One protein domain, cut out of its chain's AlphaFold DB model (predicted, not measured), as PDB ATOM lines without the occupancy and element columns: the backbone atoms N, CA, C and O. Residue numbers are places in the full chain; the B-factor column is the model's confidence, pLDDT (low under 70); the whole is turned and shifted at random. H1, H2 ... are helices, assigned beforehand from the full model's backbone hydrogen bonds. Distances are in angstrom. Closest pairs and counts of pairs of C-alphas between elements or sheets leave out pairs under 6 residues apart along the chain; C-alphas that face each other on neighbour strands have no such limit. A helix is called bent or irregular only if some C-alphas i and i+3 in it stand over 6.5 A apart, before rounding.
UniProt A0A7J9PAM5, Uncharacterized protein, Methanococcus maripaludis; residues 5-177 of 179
ATOM      1  N   TYR A   5      73.134 117.141 138.620       95.75
ATOM      2  CA  TYR A   5      72.138 117.110 139.687       95.75
ATOM      3  C   TYR A   5      72.741 116.703 141.039       95.75
ATOM      4  O   TYR A   5      72.604 117.434 142.021       95.75
ATOM      5  N   SER A   6      73.492 115.596 141.082       95.94
ATOM      6  CA  SER A   6      74.223 115.180 142.284       95.94
ATOM      7  C   SER A   6      75.116 116.292 142.848       95.94
ATOM      8  O   SER A   6      75.107 116.529 144.057       95.94
ATOM      9  N   HIS A   7      75.859 117.016 142.002       95.50
ATOM     10  CA  HIS A   7      76.683 118.146 142.453       95.50
ATOM     11  C   HIS A   7      75.854 119.257 143.099       95.50
ATOM     12  O   HIS A   7      76.255 119.787 144.140       95.50
ATOM     13  N   LEU A   8      74.706 119.602 142.518       96.56
ATOM     14  CA  LEU A   8      73.820 120.642 143.041       96.56
ATOM     15  C   LEU A   8      73.234 120.263 144.401       96.56
ATOM     16  O   LEU A   8      73.342 121.037 145.355       96.56
ATOM     17  N   VAL A   9      72.680 119.054 144.524       97.31
ATOM     18  CA  VAL A   9      72.073 118.578 145.777       97.31
ATOM     19  C   VAL A   9      73.115 118.456 146.883       97.31
ATOM     20  O   VAL A   9      72.893 118.935 147.994       97.31
ATOM     21  N   LEU A  10      74.280 117.872 146.592       97.00
ATOM     22  CA  LEU A  10      75.358 117.790 147.576       97.00
ATOM     23  C   LEU A  10      75.815 119.191 147.991       97.00
ATOM     24  O   LEU A  10      75.957 119.454 149.183       97.00
ATOM     25  N   SER A  11      75.963 120.119 147.044       95.69
ATOM     26  CA  SER A  11      76.342 121.502 147.353       95.69
ATOM     27  C   SER A  11      75.326 122.212 148.237       95.69
ATOM     28  O   SER A  11      75.730 122.893 149.177       95.69
ATOM     29  N   LYS A  12      74.026 121.995 148.008       95.75
ATOM     30  CA  LYS A  12      72.958 122.478 148.891       95.75
ATOM     31  C   LYS A  12      73.138 121.955 150.319       95.75
ATOM     32  O   LYS A  12      73.120 122.745 151.257       95.75
ATOM     33  N   ILE A  13      73.383 120.652 150.489       94.88
ATOM     34  CA  ILE A  13      73.575 120.025 151.812       94.88
ATOM     35  C   ILE A  13      74.798 120.605 152.539       94.88
ATOM     36  O   ILE A  13      74.748 120.859 153.745       94.88
ATOM     37  N   PHE A  14      75.914 120.806 151.832       93.75
ATOM     38  CA  PHE A  14      77.106 121.436 152.409       93.75
ATOM     39  C   PHE A  14      76.836 122.890 152.801       93.75
ATOM     40  O   PHE A  14      77.202 123.302 153.902       93.75
ATOM     41  N   LEU A  15      76.155 123.642 151.937       90.81
ATOM     42  CA  LEU A  15      75.823 125.036 152.190       90.81
ATOM     43  C   LEU A  15      74.898 125.193 153.402       90.81
ATOM     44  O   LEU A  15      75.145 126.055 154.236       90.81
ATOM     45  N   GLU A  16      73.883 124.342 153.555       90.00
ATOM     46  CA  GLU A  16      72.992 124.359 154.725       90.00
ATOM     47  C   GLU A  16      73.759 124.123 156.028       90.00
ATOM     48  O   GLU A  16      73.556 124.839 157.007       90.00
ATOM     49  N   LYS A  17      74.700 123.172 156.035       86.38
ATOM     50  CA  LYS A  17      75.565 122.925 157.196       86.38
ATOM     51  C   LYS A  17      76.453 124.123 157.530       86.38
ATOM     52  O   LYS A  17      76.721 124.360 158.703       86.38
ATOM     53  N   GLU A  18      76.935 124.859 156.534       81.81
ATOM     54  CA  GLU A  18      77.788 126.033 156.747       81.81
ATOM     55  C   GLU A  18      77.005 127.301 157.109       81.81
ATOM     56  O   GLU A  18      77.444 128.043 157.981       81.81
ATOM     57  N   LEU A  19      75.846 127.553 156.495       71.62
ATOM     58  CA  LEU A  19      75.017 128.736 156.772       71.62
ATOM     59  C   LEU A  19      74.395 128.705 158.166       71.62
ATOM     60  O   LEU A  19      74.230 129.755 158.779       71.62
ATOM     61  N   LEU A  20      74.144 127.515 158.720       61.12
ATOM     62  CA  LEU A  20      73.830 127.368 160.146       61.12
ATOM     63  C   LEU A  20      74.937 127.937 161.059       61.12
ATOM     64  O   LEU A  20      74.691 128.142 162.245       61.12
ATOM     65  N   ASN A  21      76.132 128.209 160.519       60.59
ATOM     66  CA  ASN A  21      77.316 128.617 161.264       60.59
ATOM     67  C   ASN A  21      77.870 130.024 160.920       60.59
ATOM     68  O   ASN A  21      78.855 130.405 161.554       60.59
ATOM     69  N   VAL A  22      77.322 130.811 159.967       58.34
ATOM     70  CA  VAL A  22      77.992 132.064 159.512       58.34
ATOM     71  C   VAL A  22      77.051 133.212 159.068       58.34
ATOM     72  O   VAL A  22      76.100 132.998 158.324       58.34
ATOM     73  N   ASN A  23      77.397 134.456 159.455       56.75
ATOM     74  CA  ASN A  23      76.853 135.750 158.982       56.75
ATOM     75  C   ASN A  23      77.730 136.357 157.850       56.75
ATOM     76  O   ASN A  23      78.440 137.339 158.079       56.75
ATOM     77  N   GLU A  24      77.734 135.793 156.639       66.94
ATOM     78  CA  GLU A  24      78.532 136.323 155.512       66.94
ATOM     79  C   GLU A  24      77.681 136.778 154.317       66.94
ATOM     80  O   GLU A  24      76.657 136.179 153.993       66.94
ATOM     81  N   ASN A  25      78.156 137.820 153.621       78.81
ATOM     82  CA  ASN A  25      77.654 138.213 152.302       78.81
ATOM     83  C   ASN A  25      78.039 137.134 151.280       78.81
ATOM     84  O   ASN A  25      79.199 137.056 150.866       78.81
ATOM     85  N   PHE A  26      77.067 136.319 150.881       88.81
ATOM     86  CA  PHE A  26      77.263 135.129 150.058       88.81
ATOM     87  C   PHE A  26      76.437 135.193 148.769       88.81
ATOM     88  O   PHE A  26      75.234 135.444 148.806       88.81
ATOM     89  N   ASP A  27      77.079 134.950 147.626       93.81
ATOM     90  CA  ASP A  27      76.424 134.894 146.317       93.81
ATOM     91  C   ASP A  27      76.082 133.443 145.971       93.81
ATOM     92  O   ASP A  27      76.899 132.690 145.432       93.81
ATOM     93  N   ILE A  28      74.858 133.046 146.318       94.56
ATOM     94  CA  ILE A  28      74.371 131.677 146.136       94.56
ATOM     95  C   ILE A  28      74.334 131.253 144.663       94.56
ATOM     96  O   ILE A  28      74.649 130.106 144.344       94.56
ATOM     97  N   THR A  29      74.020 132.186 143.764       96.00
ATOM     98  CA  THR A  29      73.974 131.971 142.315       96.00
ATOM     99  C   THR A  29      75.346 131.549 141.807       96.00
ATOM    100  O   THR A  29      75.511 130.488 141.201       96.00
ATOM    101  N   ASN A  30      76.372 132.343 142.115       95.50
ATOM    102  CA  ASN A  30      77.726 132.057 141.656       95.50
ATOM    103  C   ASN A  30      78.365 130.867 142.379       95.50
ATOM    104  O   ASN A  30      79.159 130.156 141.765       95.50
ATOM    105  N   PHE A  31      77.977 130.584 143.625       95.81
ATOM    106  CA  PHE A  31      78.355 129.341 144.295       95.81
ATOM    107  C   PHE A  31      77.841 128.101 143.561       95.81
ATOM    108  O   PHE A  31      78.648 127.243 143.208       95.81
ATOM    109  N   TYR A  32      76.535 128.008 143.281       96.31
ATOM    110  CA  TYR A  32      75.988 126.846 142.572       96.31
ATOM    111  C   TYR A  32      76.588 126.693 141.178       96.31
ATOM    112  O   TYR A  32      76.905 125.576 140.773       96.31
ATOM    113  N   PHE A  33      76.820 127.808 140.481       94.94
ATOM    114  CA  PHE A  33      77.508 127.779 139.197       94.94
ATOM    115  C   PHE A  33      78.922 127.185 139.309       94.94
ATOM    116  O   PHE A  33      79.268 126.291 138.538       94.94
ATOM    117  N   GLY A  34      79.714 127.603 140.302       93.12
ATOM    118  CA  GLY A  34      81.028 127.011 140.568       93.12
ATOM    119  C   GLY A  34      80.951 125.530 140.946       93.12
ATOM    120  O   GLY A  34      81.787 124.740 140.521       93.12
ATOM    121  N   SER A  35      79.921 125.129 141.691       94.06
ATOM    122  CA  SER A  35      79.718 123.746 142.133       94.06
ATOM    123  C   SER A  35      79.391 122.753 141.019       94.06
ATOM    124  O   SER A  35      79.589 121.551 141.210       94.06
ATOM    125  N   CYS A  36      78.876 123.206 139.876       91.25
ATOM    126  CA  CYS A  36      78.378 122.321 138.819       91.25
ATOM    127  C   CYS A  36      78.997 122.572 137.437       91.25
ATOM    128  O   CYS A  36      78.613 121.902 136.476       91.25
ATOM    129  N   VAL A  37      79.911 123.540 137.308       87.31
ATOM    130  CA  VAL A  37      80.581 123.814 136.035       87.31
ATOM    131  C   VAL A  37      81.352 122.568 135.570       87.31
ATOM    132  O   VAL A  37      82.071 121.961 136.364       87.31
ATOM    133  N   PRO A  38      81.202 122.140 134.307       76.69
ATOM    134  CA  PRO A  38      81.870 120.953 133.812       76.69
ATOM    135  C   PRO A  38      83.332 121.259 133.469       76.69
ATOM    136  O   PRO A  38      83.763 122.409 133.375       76.69
ATOM    137  N   ASP A  39      84.094 120.197 133.231       69.88
ATOM    138  CA  ASP A  39      85.487 120.282 132.801       69.88
ATOM    139  C   ASP A  39      85.655 121.028 131.451       69.88
ATOM    140  O   ASP A  39      84.778 120.972 130.586       69.88
ATOM    141  N   ILE A  40      86.809 121.668 131.210       64.69
ATOM    142  CA  ILE A  40      87.150 122.321 129.932       64.69
ATOM    143  C   ILE A  40      87.070 121.357 128.749       64.69
ATOM    144  O   ILE A  40      86.716 121.763 127.644       64.69
ATOM    145  N   GLY A  41      87.357 120.075 128.957       60.62
ATOM    146  CA  GLY A  41      87.210 119.024 127.955       60.62
ATOM    147  C   GLY A  41      85.768 118.879 127.472       60.62
ATOM    148  O   GLY A  41      85.545 118.618 126.294       60.62
ATOM    149  N   TYR A  42      84.783 119.123 128.345       66.31
ATOM    150  CA  TYR A  42      83.374 119.150 127.956       66.31
ATOM    151  C   TYR A  42      83.067 120.361 127.062       66.31
ATOM    152  O   TYR A  42      82.357 120.229 126.070       66.31
ATOM    153  N   PHE A  43      83.641 121.529 127.369       65.94
ATOM    154  CA  PHE A  43      83.453 122.745 126.569       65.94
ATOM    155  C   PHE A  43      84.205 122.733 125.231       65.94
ATOM    156  O   PHE A  43      83.742 123.331 124.264       65.94
ATOM    157  N   SER A  44      85.371 122.087 125.177       56.09
ATOM    158  CA  SER A  44      86.292 122.153 124.033       56.09
ATOM    159  C   SER A  44      86.159 120.992 123.046       56.09
ATOM    160  O   SER A  44      86.731 121.060 121.961       56.09
ATOM    161  N   GLY A  45      85.438 119.919 123.395       56.31
ATOM    162  CA  GLY A  45      85.298 118.732 122.541       56.31
ATOM    163  C   GLY A  45      86.612 117.978 122.288       56.31
ATOM    164  O   GLY A  45      86.667 117.120 121.408       56.31
ATOM    165  N   ILE A  46      87.678 118.296 123.033       53.31
ATOM    166  CA  ILE A  46      89.006 117.693 122.880       53.31
ATOM    167  C   ILE A  46      89.044 116.335 123.594       53.31
ATOM    168  O   ILE A  46      88.683 116.211 124.767       53.31
ATOM    169  N   GLU A  47      89.517 115.309 122.881       46.12
ATOM    170  CA  GLU A  47      89.665 113.949 123.402       46.12
ATOM    171  C   GLU A  47      90.624 113.902 124.608       46.12
ATOM    172  O   GLU A  47      91.705 114.502 124.612       46.12
ATOM    173  N   ARG A  48      90.218 113.171 125.653       50.19
ATOM    174  CA  ARG A  48      90.907 113.103 126.948       50.19
ATOM    175  C   ARG A  48      92.335 112.558 126.815       50.19
ATOM    176  O   ARG A  48      92.538 111.349 126.860       50.19
ATOM    177  N   LYS A  49      93.341 113.434 126.766       41.22
ATOM    178  CA  LYS A  49      94.735 113.049 127.074       41.22
ATOM    179  C   LYS A  49      95.153 113.454 128.485       41.22
ATOM    180  O   LYS A  49      95.867 112.699 129.136       41.22
ATOM    181  N   ILE A  50      94.664 114.591 128.985       42.91
ATOM    182  CA  ILE A  50      94.895 115.097 130.347       42.91
ATOM    183  C   ILE A  50      93.675 115.952 130.728       42.91
ATOM    184  O   ILE A  50      93.644 117.142 130.455       42.91
ATOM    185  N   THR A  51      92.624 115.353 131.288       43.12
ATOM    186  CA  THR A  51      91.432 116.099 131.739       43.12
ATOM    187  C   THR A  51      91.043 115.622 133.133       43.12
ATOM    188  O   THR A  51      90.290 114.658 133.291       43.12
ATOM    189  N   HIS A  52      91.597 116.243 134.159       49.12
ATOM    190  CA  HIS A  52      90.725 117.102 134.951       49.12
ATOM    191  C   HIS A  52      91.365 118.484 134.927       49.12
ATOM    192  O   HIS A  52      92.584 118.600 134.759       49.12
ATOM    193  N   PHE A  53      90.592 119.499 135.264       52.25
ATOM    194  CA  PHE A  53      91.074 120.565 136.132       52.25
ATOM    195  C   PHE A  53      91.658 120.004 137.456       52.25
ATOM    196  O   PHE A  53      91.122 120.212 138.538       52.25
ATOM    197  N   TYR A  54      92.768 119.260 137.373       54.25
ATOM    198  CA  TYR A  54      93.582 118.760 138.487       54.25
ATOM    199  C   TYR A  54      94.523 119.850 139.003       54.25
ATOM    200  O   TYR A  54      95.626 119.549 139.460       54.25
ATOM    201  N   GLU A  55      94.145 121.123 138.921       51.97
ATOM    202  CA  GLU A  55      94.906 122.109 139.669       51.97
ATOM    203  C   GLU A  55      94.502 121.981 141.129       51.97
ATOM    204  O   GLU A  55      93.384 122.301 141.524       51.97
ATOM    205  N   SER A  56      95.444 121.503 141.942       56.19
ATOM    206  CA  SER A  56      95.337 121.481 143.400       56.19
ATOM    207  C   SER A  56      95.040 122.863 143.998       56.19
ATOM    208  O   SER A  56      94.656 122.933 145.160       56.19
ATOM    209  N   ASN A  57      95.200 123.932 143.205       72.38
ATOM    210  CA  ASN A  57      95.036 125.329 143.584       72.38
ATOM    211  C   ASN A  57      94.132 126.069 142.571       72.38
ATOM    212  O   ASN A  57      94.646 126.829 141.747       72.38
ATOM    213  N   PRO A  58      92.798 125.879 142.595       77.75
ATOM    214  CA  PRO A  58      91.861 126.628 141.744       77.75
ATOM    215  C   PRO A  58      91.978 128.160 141.879       77.75
ATOM    216  O   PRO A  58      91.576 128.902 140.988       77.75
ATOM    217  N   GLU A  59      92.582 128.650 142.959       81.69
ATOM    218  CA  GLU A  59      92.970 130.047 143.171       81.69
ATOM    219  C   GLU A  59      93.924 130.601 142.106       81.69
ATOM    220  O   GLU A  59      94.000 131.813 141.927       81.69
ATOM    221  N   ASN A  60      94.655 129.743 141.393       77.19
ATOM    222  CA  ASN A  60      95.499 130.168 140.276       77.19
ATOM    223  C   ASN A  60      94.668 130.578 139.052       77.19
ATOM    224  O   ASN A  60      95.121 131.371 138.226       77.19
ATOM    225  N   LEU A  61      93.455 130.035 138.939       76.19
ATOM    226  CA  LEU A  61      92.579 130.193 137.782       76.19
ATOM    227  C   LEU A  61      91.518 131.270 138.011       76.19
ATOM    228  O   LEU A  61      91.126 131.955 137.067       76.19
ATOM    229  N   PHE A  62      91.083 131.457 139.258       82.31
ATOM    230  CA  PHE A  62      90.017 132.390 139.613       82.31
ATOM    231  C   PHE A  62      90.503 133.472 140.572       82.31
ATOM    232  O   PHE A  62      91.315 133.236 141.463       82.31
ATOM    233  N   GLU A  63      89.986 134.688 140.396       78.25
ATOM    234  CA  GLU A  63      90.248 135.768 141.345       78.25
ATOM    235  C   GLU A  63      89.482 135.539 142.653       78.25
ATOM    236  O   GLU A  63      88.552 134.742 142.726       78.25
ATOM    237  N   ASN A  64      89.888 136.250 143.705       83.00
ATOM    238  CA  ASN A  64      89.274 136.168 145.030       83.00
ATOM    239  C   ASN A  64      88.971 137.573 145.584       83.00
ATOM    240  O   ASN A  64      89.198 137.857 146.765       83.00
ATOM    241  N   ARG A  65      88.566 138.504 144.707       85.75
ATOM    242  CA  ARG A  65      88.477 139.937 145.028       85.75
ATOM    243  C   ARG A  65      87.061 140.332 145.424       85.75
ATOM    244  O   ARG A  65      86.869 140.953 146.469       85.75
ATOM    245  N   THR A  66      86.076 139.940 144.627       90.06
ATOM    246  CA  THR A  66      84.654 140.232 144.848       90.06
ATOM    247  C   THR A  66      83.956 139.114 145.623       90.06
ATOM    248  O   THR A  66      84.451 137.991 145.712       90.06
ATOM    249  N   PHE A  67      82.789 139.410 146.206       90.25
ATOM    250  CA  PHE A  67      81.987 138.397 146.902       90.25
ATOM    251  C   PHE A  67      81.465 137.312 145.934       90.25
ATOM    252  O   PHE A  67      81.426 136.138 146.303       90.25
ATOM    253  N   SER A  68      81.150 137.668 144.684       92.69
ATOM    254  CA  SER A  68      80.742 136.713 143.646       92.69
ATOM    255  C   SER A  68      81.875 135.764 143.253       92.69
ATOM    256  O   SER A  68      81.666 134.556 143.197       92.69
ATOM    257  N   GLU A  69      83.094 136.279 143.061       91.88
ATOM    258  CA  GLU A  69      84.281 135.458 142.778       91.88
ATOM    259  C   GLU A  69      84.617 134.518 143.940       91.88
ATOM    260  O   GLU A  69      84.842 133.329 143.729       91.88
ATOM    261  N   LYS A  70      84.579 135.031 145.178       92.25
ATOM    262  CA  LYS A  70      84.727 134.232 146.406       92.25
ATOM    263  C   LYS A  70      83.733 133.074 146.446       92.25
ATOM    264  O   LYS A  70      84.118 131.937 146.721       92.25
ATOM    265  N   SER A  71      82.465 133.362 146.161       93.62
ATOM    266  CA  SER A  71      81.390 132.366 146.194       93.62
ATOM    267  C   SER A  71      81.560 131.326 145.087       93.62
ATOM    268  O   SER A  71      81.471 130.130 145.363       93.62
ATOM    269  N   PHE A  72      81.908 131.756 143.870       93.81
ATOM    270  CA  PHE A  72      82.214 130.857 142.757       93.81
ATOM    271  C   PHE A  72      83.391 129.933 143.068       93.81
ATOM    272  O   PHE A  72      83.265 128.715 142.966       93.81
ATOM    273  N   LEU A  73      84.520 130.490 143.515       91.44
ATOM    274  CA  LEU A  73      85.710 129.723 143.878       91.44
ATOM    275  C   LEU A  73      85.407 128.716 144.996       91.44
ATOM    276  O   LEU A  73      85.918 127.597 144.977       91.44
ATOM    277  N   LYS A  74      84.559 129.085 145.961       92.62
ATOM    278  CA  LYS A  74      84.107 128.176 147.018       92.62
ATOM    279  C   LYS A  74      83.287 127.008 146.461       92.62
ATOM    280  O   LYS A  74      83.578 125.865 146.807       92.62
ATOM    281  N   GLY A  75      82.326 127.274 145.574       93.56
ATOM    282  CA  GLY A  75      81.563 126.225 144.886       93.56
ATOM    283  C   GLY A  75      82.467 125.312 144.057       93.56
ATOM    284  O   GLY A  75      82.408 124.090 144.169       93.56
ATOM    285  N   TYR A  76      83.405 125.895 143.315       91.50
ATOM    286  CA  TYR A  76      84.357 125.157 142.487       91.50
ATOM    287  C   TYR A  76      85.296 124.252 143.297       91.50
ATOM    288  O   TYR A  76      85.559 123.106 142.932       91.50
ATOM    289  N   LYS A  77      85.770 124.719 144.455       89.88
ATOM    290  CA  LYS A  77      86.529 123.875 145.390       89.88
ATOM    291  C   LYS A  77      85.704 122.693 145.887       89.88
ATOM    292  O   LYS A  77      86.233 121.585 145.980       89.88
ATOM    293  N   LEU A  78      84.424 122.916 146.188       92.69
ATOM    294  CA  LEU A  78      83.522 121.842 146.590       92.69
ATOM    295  C   LEU A  78      83.311 120.839 145.449       92.69
ATOM    296  O   LEU A  78      83.395 119.638 145.689       92.69
ATOM    297  N   HIS A  79      83.131 121.308 144.213       91.81
ATOM    298  CA  HIS A  79      83.072 120.455 143.025       91.81
ATOM    299  C   HIS A  79      84.280 119.512 142.946       91.81
ATOM    300  O   HIS A  79      84.111 118.292 142.931       91.81
ATOM    301  N   ILE A  80      85.498 120.067 142.986       88.19
ATOM    302  CA  ILE A  80      86.746 119.288 142.931       88.19
ATOM    303  C   ILE A  80      86.829 118.289 144.089       88.19
ATOM    304  O   ILE A  80      87.255 117.147 143.907       88.19
ATOM    305  N   TYR A  81      86.439 118.706 145.293       90.44
ATOM    306  CA  TYR A  81      86.432 117.842 146.468       90.44
ATOM    307  C   TYR A  81      85.514 116.626 146.278       90.44
ATOM    308  O   TYR A  81      85.949 115.488 146.486       90.44
ATOM    309  N   LEU A  82      84.273 116.850 145.831       92.25
ATOM    310  CA  LEU A  82      83.297 115.790 145.565       92.25
ATOM    311  C   LEU A  82      83.808 114.812 144.503       92.25
ATOM    312  O   LEU A  82      83.727 113.592 144.694       92.25
ATOM    313  N   ASP A  83      84.391 115.342 143.430       89.12
ATOM    314  CA  ASP A  83      84.959 114.560 142.338       89.12
ATOM    315  C   ASP A  83      86.147 113.711 142.756       89.12
ATOM    316  O   ASP A  83      86.227 112.531 142.402       89.12
ATOM    317  N   ASN A  84      87.071 114.290 143.519       88.00
ATOM    318  CA  ASN A  84      88.257 113.583 143.976       88.00
ATOM    319  C   ASN A  84      87.882 112.439 144.916       88.00
ATOM    320  O   ASN A  84      88.392 111.330 144.743       88.00
ATOM    321  N   ILE A  85      86.946 112.653 145.846       91.75
ATOM    322  CA  ILE A  85      86.454 111.561 146.693       91.75
ATOM    323  C   ILE A  85      85.817 110.480 145.831       91.75
ATOM    324  O   ILE A  85      86.153 109.304 145.980       91.75
ATOM    325  N   TRP A  86      84.942 110.850 144.892       92.75
ATOM    326  CA  TRP A  86      84.320 109.849 144.037       92.75
ATOM    327  C   TRP A  86      85.366 109.070 143.240       92.75
ATOM    328  O   TRP A  86      85.335 107.844 143.178       92.75
ATOM    329  N   LYS A  87      86.325 109.750 142.615       89.06
ATOM    330  CA  LYS A  87      87.333 109.096 141.784       89.06
ATOM    331  C   LYS A  87      88.205 108.154 142.609       89.06
ATOM    332  O   LYS A  87      88.337 106.987 142.239       89.06
ATOM    333  N   TYR A  88      88.834 108.668 143.661       88.88
ATOM    334  CA  TYR A  88      89.904 107.965 144.364       88.88
ATOM    335  C   TYR A  88      89.370 107.011 145.428       88.88
ATOM    336  O   TYR A  88      89.822 105.869 145.490       88.88
ATOM    337  N   GLU A  89      88.362 107.421 146.197       92.31
ATOM    338  CA  GLU A  89      87.836 106.604 147.294       92.31
ATOM    339  C   GLU A  89      86.709 105.664 146.869       92.31
ATOM    340  O   GLU A  89      86.498 104.644 147.525       92.31
ATOM    341  N   ILE A  90      86.014 105.960 145.764       93.88
ATOM    342  CA  ILE A  90      84.906 105.133 145.271       93.88
ATOM    343  C   ILE A  90      85.285 104.392 143.988       93.88
ATOM    344  O   ILE A  90      85.454 103.174 144.009       93.88
ATOM    345  N   ARG A  91      85.444 105.090 142.861       92.62
ATOM    346  CA  ARG A  91      85.559 104.470 141.533       92.62
ATOM    347  C   ARG A  91      86.791 103.584 141.399       92.62
ATOM    348  O   ARG A  91      86.662 102.414 141.047       92.62
ATOM    349  N   LEU A  92      87.975 104.143 141.662       89.44
ATOM    350  CA  LEU A  92      89.243 103.425 141.502       89.44
ATOM    351  C   LEU A  92      89.388 102.308 142.537       89.44
ATOM    352  O   LEU A  92      89.769 101.200 142.183       89.44
ATOM    353  N   LYS A  93      89.002 102.566 143.789       92.00
ATOM    354  CA  LYS A  93      89.072 101.588 144.885       92.00
ATOM    355  C   LYS A  93      88.191 100.355 144.654       92.00
ATOM    356  O   LYS A  93      88.547  99.262 145.078       92.00
ATOM    357  N   ASN A  94      87.064 100.530 143.960       90.94
ATOM    358  CA  ASN A  94      86.117  99.460 143.634       90.94
ATOM    359  C   ASN A  94      86.259  98.931 142.190       90.94
ATOM    360  O   ASN A  94      85.403  98.167 141.748       90.94
ATOM    361  N   ASN A  95      87.297  99.334 141.440       93.06
ATOM    362  CA  ASN A  95      87.519  98.945 140.037       93.06
ATOM    363  C   ASN A  95      86.286  99.149 139.128       93.06
ATOM    364  O   ASN A  95      85.968  98.316 138.278       93.06
ATOM    365  N   ILE A  96      85.566 100.259 139.309       92.38
ATOM    366  CA  ILE A  96      84.351 100.574 138.546       92.38
ATOM    367  C   ILE A  96      84.741 101.121 137.159       92.38
ATOM    368  O   ILE A  96      85.439 102.137 137.056       92.38
ATOM    369  N   SER A  97      84.269 100.464 136.089       90.19
ATOM    370  CA  SER A  97      84.490 100.905 134.700       90.19
ATOM    371  C   SER A  97      83.792 102.238 134.400       90.19
ATOM    372  O   SER A  97      82.952 102.698 135.171       90.19
ATOM    373  N   ILE A  98      84.129 102.890 133.283       84.62
ATOM    374  CA  ILE A  98      83.502 104.170 132.910       84.62
ATOM    375  C   ILE A  98      82.010 103.981 132.609       84.62
ATOM    376  O   ILE A  98      81.189 104.770 133.071       84.62
ATOM    377  N   GLU A  99      81.660 102.910 131.904       87.25
ATOM    378  CA  GLU A  99      80.286 102.563 131.527       87.25
ATOM    379  C   GLU A  99      79.455 102.317 132.787       87.25
ATOM    380  O   GLU A  99      78.395 102.909 132.981       87.25
ATOM    381  N   LYS A 100      80.004 101.528 133.720       92.81
ATOM    382  CA  LYS A 100      79.332 101.236 134.985       92.81
ATOM    383  C   LYS A 100      79.180 102.464 135.870       92.81
ATOM    384  O   LYS A 100      78.199 102.597 136.593       92.81
ATOM    385  N   ASN A 101      80.155 103.362 135.823       91.44
ATOM    386  CA  ASN A 101      80.139 104.599 136.581       91.44
ATOM    387  C   ASN A 101      78.973 105.512 136.159       91.44
ATOM    388  O   ASN A 101      78.367 106.127 137.029       91.44
ATOM    389  N   ALA A 102      78.622 105.552 134.868       89.94
ATOM    390  CA  ALA A 102      77.457 106.301 134.389       89.94
ATOM    391  C   ALA A 102      76.134 105.734 134.938       89.94
ATOM    392  O   ALA A 102      75.297 106.487 135.431       89.94
ATOM    393  N   GLU A 103      75.970 104.406 134.942       94.19
ATOM    394  CA  GLU A 103      74.783 103.755 135.524       94.19
ATOM    395  C   GLU A 103      74.630 104.055 137.023       94.19
ATOM    396  O   GLU A 103      73.524 104.297 137.506       94.19
ATOM    397  N   ILE A 104      75.743 104.055 137.764       95.94
ATOM    398  CA  ILE A 104      75.743 104.359 139.199       95.94
ATOM    399  C   ILE A 104      75.356 105.821 139.451       95.94
ATOM    400  O   ILE A 104      74.670 106.090 140.431       95.94
ATOM    401  N   TYR A 105      75.753 106.761 138.592       93.31
ATOM    402  CA  TYR A 105      75.346 108.158 138.760       93.31
ATOM    403  C   TYR A 105      73.874 108.399 138.482       93.31
ATOM    404  O   TYR A 105      73.244 109.109 139.254       93.31
ATOM    405  N   ASN A 106      73.303 107.764 137.459       94.44
ATOM    406  CA  ASN A 106      71.864 107.872 137.215       94.44
ATOM    407  C   ASN A 106      71.070 107.334 138.415       94.44
ATOM    408  O   ASN A 106      70.096 107.945 138.858       94.44
ATOM    409  N   TYR A 107      71.535 106.225 139.002       97.38
ATOM    410  CA  TYR A 107      70.997 105.736 140.269       97.38
ATOM    411  C   TYR A 107      71.178 106.746 141.406       97.38
ATOM    412  O   TYR A 107      70.253 106.952 142.185       97.38
ATOM    413  N   PHE A 108      72.354 107.369 141.509       97.44
ATOM    414  CA  PHE A 108      72.648 108.333 142.563       97.44
ATOM    415  C   PHE A 108      71.751 109.568 142.487       97.44
ATOM    416  O   PHE A 108      71.211 109.967 143.514       97.44
ATOM    417  N   ASP A 109      71.534 110.118 141.293       97.31
ATOM    418  CA  ASP A 109      70.612 111.235 141.089       97.31
ATOM    419  C   ASP A 109      69.197 110.850 141.526       97.31
ATOM    420  O   ASP A 109      68.591 111.537 142.344       97.31
ATOM    421  N   SER A 110      68.712 109.692 141.071       97.19
ATOM    422  CA  SER A 110      67.375 109.194 141.426       97.19
ATOM    423  C   SER A 110      67.231 108.973 142.940       97.19
ATOM    424  O   SER A 110      66.204 109.293 143.532       97.19
ATOM    425  N   PHE A 111      68.277 108.447 143.589       97.56
ATOM    426  CA  PHE A 111      68.334 108.278 145.042       97.56
ATOM    427  C   PHE A 111      68.289 109.623 145.774       97.56
ATOM    428  O   PHE A 111      67.538 109.767 146.735       97.56
ATOM    429  N   LEU A 112      69.097 110.599 145.350       97.31
ATOM    430  CA  LEU A 112      69.156 111.920 145.974       97.31
ATOM    431  C   LEU A 112      67.818 112.649 145.839       97.31
ATOM    432  O   LEU A 112      67.345 113.216 146.824       97.31
ATOM    433  N   GLU A 113      67.186 112.579 144.668       96.56
ATOM    434  CA  GLU A 113      65.874 113.179 144.447       96.56
ATOM    435  C   GLU A 113      64.807 112.527 145.318       96.56
ATOM    436  O   GLU A 113      64.079 113.227 146.018       96.56
ATOM    437  N   ASN A 114      64.765 111.192 145.362       96.19
ATOM    438  CA  ASN A 114      63.833 110.462 146.217       96.19
ATOM    439  C   ASN A 114      64.043 110.756 147.711       96.19
ATOM    440  O   ASN A 114      63.077 110.851 148.464       96.19
ATOM    441  N   ARG A 115      65.300 110.889 148.144       96.00
ATOM    442  CA  ARG A 115      65.657 111.065 149.554       96.00
ATOM    443  C   ARG A 115      65.420 112.481 150.065       96.00
ATOM    444  O   ARG A 115      65.003 112.640 151.209       96.00
ATOM    445  N   PHE A 116      65.772 113.489 149.272       94.00
ATOM    446  CA  PHE A 116      65.772 114.887 149.708       94.00
ATOM    447  C   PHE A 116      64.602 115.700 149.149       94.00
ATOM    448  O   PHE A 116      64.417 116.828 149.595       94.00
ATOM    449  N   ASP A 117      63.834 115.146 148.207       94.12
ATOM    450  CA  ASP A 117      62.693 115.801 147.553       94.12
ATOM    451  C   ASP A 117      63.058 117.169 146.942       94.12
ATOM    452  O   ASP A 117      62.343 118.162 147.053       94.12
ATOM    453  N   VAL A 118      64.235 117.238 146.307       94.62
ATOM    454  CA  VAL A 118      64.735 118.449 145.642       94.62
ATOM    455  C   VAL A 118      64.709 118.246 144.136       94.62
ATOM    456  O   VAL A 118      65.497 117.474 143.602       94.62
ATOM    457  N   LYS A 119      63.840 118.964 143.426       94.31
ATOM    458  CA  LYS A 119      63.762 118.897 141.960       94.31
ATOM    459  C   LYS A 119      64.922 119.628 141.290       94.31
ATOM    460  O   LYS A 119      65.363 120.664 141.788       94.31
ATOM    461  N   MET A 120      65.386 119.119 140.148       93.00
ATOM    462  CA  MET A 120      66.439 119.752 139.337       93.00
ATOM    463  C   MET A 120      66.104 121.221 139.019       93.00
ATOM    464  O   MET A 120      66.950 122.098 139.193       93.00
ATOM    465  N   ASP A 121      64.845 121.497 138.675       93.31
ATOM    466  CA  ASP A 121      64.345 122.826 138.299       93.31
ATOM    467  C   ASP A 121      64.505 123.867 139.421       93.31
ATOM    468  O   ASP A 121      64.607 125.064 139.162       93.31
ATOM    469  N   SER A 122      64.616 123.431 140.685       94.75
ATOM    470  CA  SER A 122      64.860 124.341 141.816       94.75
ATOM    471  C   SER A 122      66.215 125.056 141.754       94.75
ATOM    472  O   SER A 122      66.419 126.044 142.462       94.75
ATOM    473  N   PHE A 123      67.132 124.583 140.905       95.44
ATOM    474  CA  PHE A 123      68.446 125.181 140.700       95.44
ATOM    475  C   PHE A 123      68.566 126.004 139.411       95.44
ATOM    476  O   PHE A 123      69.594 126.652 139.212       95.44
ATOM    477  N   GLU A 124      67.557 125.995 138.533       94.38
ATOM    478  CA  GLU A 124      67.652 126.587 137.191       94.38
ATOM    479  C   GLU A 124      68.073 128.054 137.210       94.38
ATOM    480  O   GLU A 124      69.034 128.420 136.530       94.38
ATOM    481  N   SER A 125      67.404 128.886 138.014       94.44
ATOM    482  CA  SER A 125      67.712 130.318 138.092       94.44
ATOM    483  C   SER A 125      69.161 130.560 138.511       94.44
ATOM    484  O   SER A 125      69.871 131.311 137.845       94.44
ATOM    485  N   TYR A 126      69.646 129.849 139.535       94.75
ATOM    486  CA  TYR A 126      71.024 129.978 140.014       94.75
ATOM    487  C   TYR A 126      72.049 129.625 138.930       94.75
ATOM    488  O   TYR A 126      73.077 130.290 138.792       94.75
ATOM    489  N   ILE A 127      71.778 128.596 138.125       94.06
ATOM    490  CA  ILE A 127      72.707 128.195 137.067       94.06
ATOM    491  C   ILE A 127      72.638 129.149 135.885       94.06
ATOM    492  O   ILE A 127      73.689 129.573 135.396       94.06
ATOM    493  N   PHE A 128      71.444 129.539 135.437       95.00
ATOM    494  CA  PHE A 128      71.298 130.472 134.321       95.00
ATOM    495  C   PHE A 128      71.920 131.836 134.626       95.00
ATOM    496  O   PHE A 128      72.659 132.357 133.788       95.00
ATOM    497  N   GLU A 129      71.724 132.351 135.838       95.62
ATOM    498  CA  GLU A 129      72.212 133.665 136.269       95.62
ATOM    499  C   GLU A 129      73.698 133.686 136.668       95.62
ATOM    500  O   GLU A 129      74.281 134.764 136.780       95.62
ATOM    501  N   GLY A 130      74.352 132.528 136.838       95.00
ATOM    502  CA  GLY A 130      75.786 132.462 137.154       95.00
ATOM    503  C   GLY A 130      76.672 133.230 136.158       95.00
ATOM    504  O   GLY A 130      76.438 133.222 134.948       95.00
ATOM    505  N   ASN A 131      77.738 133.869 136.629       94.81
ATOM    506  CA  ASN A 131      78.551 134.742 135.789       94.81
ATOM    507  C   ASN A 131      79.568 133.964 134.933       94.81
ATOM    508  O   ASN A 131      80.632 133.571 135.406       94.81
ATOM    509  N   CYS A 132      79.272 133.804 133.641       92.81
ATOM    510  CA  CYS A 132      80.148 133.110 132.692       92.81
ATOM    511  C   CYS A 132      81.532 133.762 132.498       92.81
ATOM    512  O   CYS A 132      82.454 133.060 132.081       92.81
ATOM    513  N   GLU A 133      81.728 135.046 132.832       91.75
ATOM    514  CA  GLU A 133      83.051 135.692 132.737       91.75
ATOM    515  C   GLU A 133      84.096 135.015 133.634       91.75
ATOM    516  O   GLU A 133      85.289 135.059 133.329       91.75
ATOM    517  N   PHE A 134      83.676 134.315 134.695       89.75
ATOM    518  CA  PHE A 134      84.593 133.556 135.548       89.75
ATOM    519  C   PHE A 134      85.343 132.453 134.795       89.75
ATOM    520  O   PHE A 134      86.463 132.117 135.172       89.75
ATOM    521  N   LEU A 135      84.787 131.933 133.697       87.19
ATOM    522  CA  LEU A 135      85.420 130.876 132.903       87.19
ATOM    523  C   LEU A 135      86.354 131.407 131.809       87.19
ATOM    524  O   LEU A 135      87.086 130.634 131.192       87.19
ATOM    525  N   LYS A 136      86.394 132.724 131.588       84.25
ATOM    526  CA  LYS A 136      87.205 133.340 130.530       84.25
ATOM    527  C   LYS A 136      88.698 133.064 130.688       84.25
ATOM    528  O   LYS A 136      89.394 132.859 129.699       84.25
ATOM    529  N   LYS A 137      89.190 133.001 131.930       77.25
ATOM    530  CA  LYS A 137      90.590 132.652 132.239       77.25
ATOM    531  C   LYS A 137      90.951 131.211 131.884       77.25
ATOM    532  O   LYS A 137      92.123 130.899 131.722       77.25
ATOM    533  N   LEU A 138      89.945 130.358 131.712       77.38
ATOM    534  CA  LEU A 138      90.087 128.987 131.233       77.38
ATOM    535  C   LEU A 138      89.961 128.906 129.705       77.38
ATOM    536  O   LEU A 138      89.810 127.818 129.169       77.38
ATOM    537  N   ASN A 139      89.983 130.041 128.995       78.62
ATOM    538  CA  ASN A 139      89.717 130.133 127.558       78.62
ATOM    539  C   ASN A 139      88.338 129.583 127.149       78.62
ATOM    540  O   ASN A 139      88.164 129.100 126.031       78.62
ATOM    541  N   ILE A 140      87.349 129.657 128.043       83.56
ATOM    542  CA  ILE A 140      85.959 129.322 127.723       83.56
ATOM    543  C   ILE A 140      85.231 130.620 127.396       83.56
ATOM    544  O   ILE A 140      85.086 131.503 128.243       83.56
ATOM    545  N   GLU A 141      84.775 130.736 126.153       87.50
ATOM    546  CA  GLU A 141      83.998 131.887 125.708       87.50
ATOM    547  C   GLU A 141      82.635 131.954 126.409       87.50
ATOM    548  O   GLU A 141      81.989 130.935 126.678       87.50
ATOM    549  N   GLU A 142      82.156 133.176 126.646       90.94
ATOM    550  CA  GLU A 142      80.885 133.424 127.332       90.94
ATOM    551  C   GLU A 142      79.705 132.728 126.628       90.94
ATOM    552  O   GLU A 142      78.842 132.139 127.282       90.94
ATOM    553  N   ASN A 143      79.690 132.728 125.290       91.50
ATOM    554  CA  ASN A 143      78.659 132.056 124.497       91.50
ATOM    555  C   ASN A 143      78.671 130.536 124.686       91.50
ATOM    556  O   ASN A 143      77.605 129.929 124.800       91.50
ATOM    557  N   THR A 144      79.851 129.921 124.766       89.44
ATOM    558  CA  THR A 144      79.995 128.483 125.023       89.44
ATOM    559  C   THR A 144      79.436 128.128 126.399       89.44
ATOM    560  O   THR A 144      78.642 127.196 126.521       89.44
ATOM    561  N   CYS A 145      79.758 128.927 127.420       91.06
ATOM    562  CA  CYS A 145      79.194 128.782 128.763       91.06
ATOM    563  C   CYS A 145      77.662 128.930 128.771       91.06
ATOM    564  O   CYS A 145      76.956 128.065 129.291       91.06
ATOM    565  N   LYS A 146      77.124 129.987 128.149       92.50
ATOM    566  CA  LYS A 146      75.673 130.225 128.060       92.50
ATOM    567  C   LYS A 146      74.938 129.104 127.326       92.50
ATOM    568  O   LYS A 146      73.837 128.739 127.729       92.50
ATOM    569  N   ASN A 147      75.524 128.564 126.259       90.56
ATOM    570  CA  ASN A 147      74.933 127.460 125.509       90.56
ATOM    571  C   ASN A 147      74.927 126.168 126.321       90.56
ATOM    572  O   ASN A 147      73.889 125.516 126.379       90.56
ATOM    573  N   TRP A 148      76.028 125.849 127.006       90.44
ATOM    574  CA  TRP A 148      76.078 124.701 127.910       90.44
ATOM    575  C   TRP A 148      74.962 124.759 128.955       90.44
ATOM    576  O   TRP A 148      74.222 123.791 129.088       90.44
ATOM    577  N   LYS A 149      74.774 125.898 129.636       91.88
ATOM    578  CA  LYS A 149      73.724 126.050 130.661       91.88
ATOM    579  C   LYS A 149      72.335 125.667 130.146       91.88
ATOM    580  O   LYS A 149      71.592 124.998 130.850       91.88
ATOM    581  N   LYS A 150      72.002 126.045 128.906       90.31
ATOM    582  CA  LYS A 150      70.703 125.743 128.272       90.31
ATOM    583  C   LYS A 150      70.487 124.259 128.004       90.31
ATOM    584  O   LYS A 150      69.346 123.828 127.913       90.31
ATOM    585  N   THR A 151      71.562 123.494 127.846       87.69
ATOM    586  CA  THR A 151      71.506 122.069 127.498       87.69
ATOM    587  C   THR A 151      71.917 121.160 128.654       87.69
ATOM    588  O   THR A 151      71.981 119.949 128.475       87.69
ATOM    589  N   ALA A 152      72.260 121.723 129.815       87.75
ATOM    590  CA  ALA A 152      72.817 120.977 130.940       87.75
ATOM    591  C   ALA A 152      71.746 120.301 131.813       87.75
ATOM    592  O   ALA A 152      72.059 119.376 132.563       87.75
ATOM    593  N   PHE A 153      70.500 120.764 131.721       90.44
ATOM    594  CA  PHE A 153      69.370 120.260 132.491       90.44
ATOM    595  C   PHE A 153      68.752 119.026 131.833       90.44
ATOM    596  O   PHE A 153      68.640 118.939 130.611       90.44
ATOM    597  N   TYR A 154      68.360 118.062 132.661       92.69
ATOM    598  CA  TYR A 154      67.749 116.805 132.245       92.69
ATOM    599  C   TYR A 154      66.785 116.312 133.322       92.69
ATOM    600  O   TYR A 154      66.871 116.700 134.487       92.69
ATOM    601  N   THR A 155      65.880 115.424 132.924       92.75
ATOM    602  CA  THR A 155      64.957 114.754 133.839       92.75
ATOM    603  C   THR A 155      65.682 113.630 134.574       92.75
ATOM    604  O   THR A 155      66.233 112.727 133.940       92.75
ATOM    605  N   VAL A 156      65.679 113.682 135.907       94.69
ATOM    606  CA  VAL A 156      66.150 112.583 136.757       94.69
ATOM    607  C   VAL A 156      65.182 111.405 136.615       94.69
ATOM    608  O   VAL A 156      63.967 111.590 136.551       94.69
ATOM    609  N   SER A 157      65.717 110.192 136.481       92.25
ATOM    610  CA  SER A 157      64.903 108.986 136.326       92.25
ATOM    611  C   SER A 157      64.174 108.607 137.614       92.25
ATOM    612  O   SER A 157      64.633 108.908 138.714       92.25
ATOM    613  N   ASP A 158      63.081 107.856 137.479       92.94
ATOM    614  CA  ASP A 158      62.378 107.300 138.632       92.94
ATOM    615  C   ASP A 158      63.299 106.412 139.478       92.94
ATOM    616  O   ASP A 158      64.056 105.577 138.970       92.94
ATOM    617  N   PHE A 159      63.198 106.561 140.798       95.81
ATOM    618  CA  PHE A 159      64.004 105.779 141.721       95.81
ATOM    619  C   PHE A 159      63.586 104.306 141.729       95.81
ATOM    620  O   PHE A 159      62.464 103.947 142.089       95.81
ATOM    621  N   GLN A 160      64.542 103.439 141.398       96.12
ATOM    622  CA  GLN A 160      64.423 101.991 141.523       96.12
ATOM    623  C   GLN A 160      65.595 101.462 142.339       96.12
ATOM    624  O   GLN A 160      66.749 101.603 141.934       96.12
ATOM    625  N   PHE A 161      65.301 100.846 143.484       97.25
ATOM    626  CA  PHE A 161      66.328 100.366 144.403       97.25
ATOM    627  C   PHE A 161      67.265  99.348 143.739       97.25
ATOM    628  O   PHE A 161      66.830  98.368 143.134       97.25
ATOM    629  N   ASN A 162      68.568  99.551 143.920       97.81
ATOM    630  CA  ASN A 162      69.604  98.642 143.458       97.81
ATOM    631  C   ASN A 162      70.603  98.423 144.592       97.81
ATOM    632  O   ASN A 162      71.422  99.291 144.882       97.81
ATOM    633  N   GLU A 163      70.567  97.242 145.211       97.50
ATOM    634  CA  GLU A 163      71.382  96.938 146.394       97.50
ATOM    635  C   GLU A 163      72.888  97.139 146.152       97.50
ATOM    636  O   GLU A 163      73.616  97.632 147.018       97.50
ATOM    637  N   LYS A 164      73.369  96.788 144.952       96.19
ATOM    638  CA  LYS A 164      74.783  96.933 144.594       96.19
ATOM    639  C   LYS A 164      75.183  98.403 144.519       96.19
ATOM    640  O   LYS A 164      76.263  98.754 144.989       96.19
ATOM    641  N   TYR A 165      74.346  99.252 143.927       96.88
ATOM    642  CA  TYR A 165      74.628 100.685 143.830       96.88
ATOM    643  C   TYR A 165      74.422 101.386 145.159       96.88
ATOM    644  O   TYR A 165      75.249 102.217 145.518       96.88
ATOM    645  N   GLN A 166      73.413 100.986 145.935       97.56
ATOM    646  CA  GLN A 166      73.178 101.535 147.264       97.56
ATOM    647  C   GLN A 166      74.420 101.410 148.146       97.56
ATOM    648  O   GLN A 166      74.858 102.405 148.702       97.56
ATOM    649  N   LYS A 167      75.069 100.238 148.188       96.88
ATOM    650  CA  LYS A 167      76.312 100.042 148.961       96.88
ATOM    651  C   LYS A 167      77.430 101.015 148.562       96.88
ATOM    652  O   LYS A 167      78.198 101.461 149.413       96.88
ATOM    653  N   ILE A 168      77.526 101.346 147.274       96.88
ATOM    654  CA  ILE A 168      78.506 102.305 146.745       96.88
ATOM    655  C   ILE A 168      78.138 103.730 147.179       96.88
ATOM    656  O   ILE A 168      78.995 104.456 147.685       96.88
ATOM    657  N   ILE A 169      76.866 104.110 147.021       96.56
ATOM    658  CA  ILE A 169      76.353 105.429 147.408       96.56
ATOM    659  C   ILE A 169      76.462 105.646 148.918       96.56
ATOM    660  O   ILE A 169      76.971 106.680 149.338       96.56
ATOM    661  N   ASP A 170      76.103 104.659 149.734       96.88
ATOM    662  CA  ASP A 170      76.240 104.709 151.191       96.88
ATOM    663  C   ASP A 170      77.695 104.938 151.605       96.88
ATOM    664  O   ASP A 170      77.979 105.765 152.471       96.88
ATOM    665  N   SER A 171      78.642 104.245 150.960       96.19
ATOM    666  CA  SER A 171      80.068 104.466 151.209       96.19
ATOM    667  C   SER A 171      80.482 105.897 150.869       96.19
ATOM    668  O   SER A 171      81.262 106.496 151.610       96.19
ATOM    669  N   TYR A 172      79.974 106.455 149.770       96.69
ATOM    670  CA  TYR A 172      80.286 107.819 149.356       96.69
ATOM    671  C   TYR A 172      79.713 108.854 150.330       96.69
ATOM    672  O   TYR A 172      80.455 109.683 150.859       96.69
ATOM    673  N   LEU A 173      78.422 108.758 150.653       96.50
ATOM    674  CA  LEU A 173      77.744 109.662 151.584       96.50
ATOM    675  C   LEU A 173      78.327 109.579 152.996       96.50
ATOM    676  O   LEU A 173      78.495 110.609 153.650       96.50
ATOM    677  N   LYS A 174      78.745 108.385 153.438       96.62
ATOM    678  CA  LYS A 174      79.454 108.200 154.709       96.62
ATOM    679  C   LYS A 174      80.771 108.974 154.753       96.62
ATOM    680  O   LYS A 174      81.054 109.606 155.768       96.62
ATOM    681  N   ILE A 175      81.568 108.952 153.681       95.75
ATOM    682  CA  ILE A 175      82.817 109.735 153.604       95.75
ATOM    683  C   ILE A 175      82.508 111.235 153.675       95.75
ATOM    684  O   ILE A 175      83.177 111.968 154.402       95.75
ATOM    685  N   LEU A 176      81.453 111.673 152.985       94.81
ATOM    686  CA  LEU A 176      80.977 113.059 153.004       94.81
ATOM    687  C   LEU A 176      80.270 113.456 154.312       94.81
ATOM    688  O   LEU A 176      79.916 114.624 154.487       94.81
ATOM    689  N   LYS A 177      80.062 112.512 155.242       93.81
ATOM    690  CA  LYS A 177      79.312 112.708 156.493       93.81
ATOM    691  C   LYS A 177      77.899 113.250 156.235       93.81
ATOM    692  O   LYS A 177      77.447 114.200 156.883       93.81
TER     693      LYS A 177
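AT A GLANCE: This is residues 5 to 177 of the 179 residues of an uncharacterized protein of Methanococcus maripaludis (UniProt A0A7J9PAM5). One long helix, H4, runs beside both halves of an all-helix body: H2 packs along its earlier half, with H6 on the other side of H2 and H8 packed on H6, antiparallel to it, while H5 and H9 lie by the last turns of H4. H1 has its first turns, residues 5 to 11, in the middle among H2, H4 and H5, and residues 16 to 23 stick out; H7 and the short H3 lie beside H8. The printed part has 173 residues, with nine named helices, H1 to H9 in chain order, and no named strand. It is compact, with a radius of gyration of the C-alphas of 16.2 A and spans of 46 by 42 by 29 A; the helix packing is mostly crossed.

IN THESE COORDINATES: Find C-alpha 67 at (81.987, 138.397, 146.902); from there H4, residues 67 to 92, runs 36.1 A to C-alpha 92 at (89.243, 103.425, 141.502). H1, residues 5 to 19, begins at (72.138, 117.110, 139.687) and is 20.9 A long. Look next for H2 at residues 28 to 36, H3 at 40 to 44, H5 at 98 to 116, 26.7 A long, and H6 at 120 to 129. H7 is residues 132 to 138, H8 142 to 151, and H9 163 to 175, 18.6 A long. H4 and H7 are only just irregular, with C-alphas 89 and 92 6.8 A apart and C-alphas 134 and 137 6.9 A apart; H6 is irregular, with C-alphas 122 and 125 7.6 A apart.

HOW THE PARTS SIT: Start at Gly 75 of H4: its C-alpha is 4.1 A from that of Ser 35, the closest pair where H2 touches residues 68 to 79 of H4, at a shallow tilt of 28 degrees, the same way. H6 touches H2, closest at the C-alphas of Thr 29 and Tyr 126, 4.2 A. H8 touches H6 at a shallow tilt of 14 degrees, opposite ways, closest at Phe 128 and Lys 149, 6.2 A between C-alphas. H7 touches H8, with C-alphas 132 and 142 closest at 5.4 A; H3 only just touches H8, with 3 pairs of C-alphas within 8 A. H1 and H2 form a helical hairpin, in which residues 7 to 11 of H1 touch H2; the closest C-alphas are those of His 7 and Cys 36, 5.8 A. Residues 5 to 9 of H1 touch H5, closest at C-alphas 6 and 109, 5.5 A. Residues 168 to 172 of H9 touch H4, closest at C-alphas 90 and 172, 6.7 A. Every O i to N i+4 pair is within hydrogen-bond range in H1, H2, H3, H5 and H8; in H4 it is 20 of 22, in H6 3 of 6, in H9 8 of 9 and in H7 0 of 3, beside 3 of 4 O i to N i+3 pairs.

THE WHOLE: The C-alphas of Arg 65 and Glu 163 are the two farthest apart, 46.3 A. The printed part has no cut. The links H3 to H4 and H8 to H9 are long, with 22 and 11 residues. The mean pLDDT of the printed part is 86.8; look for values under 70 at residues 20 to 24 and 39 to 56.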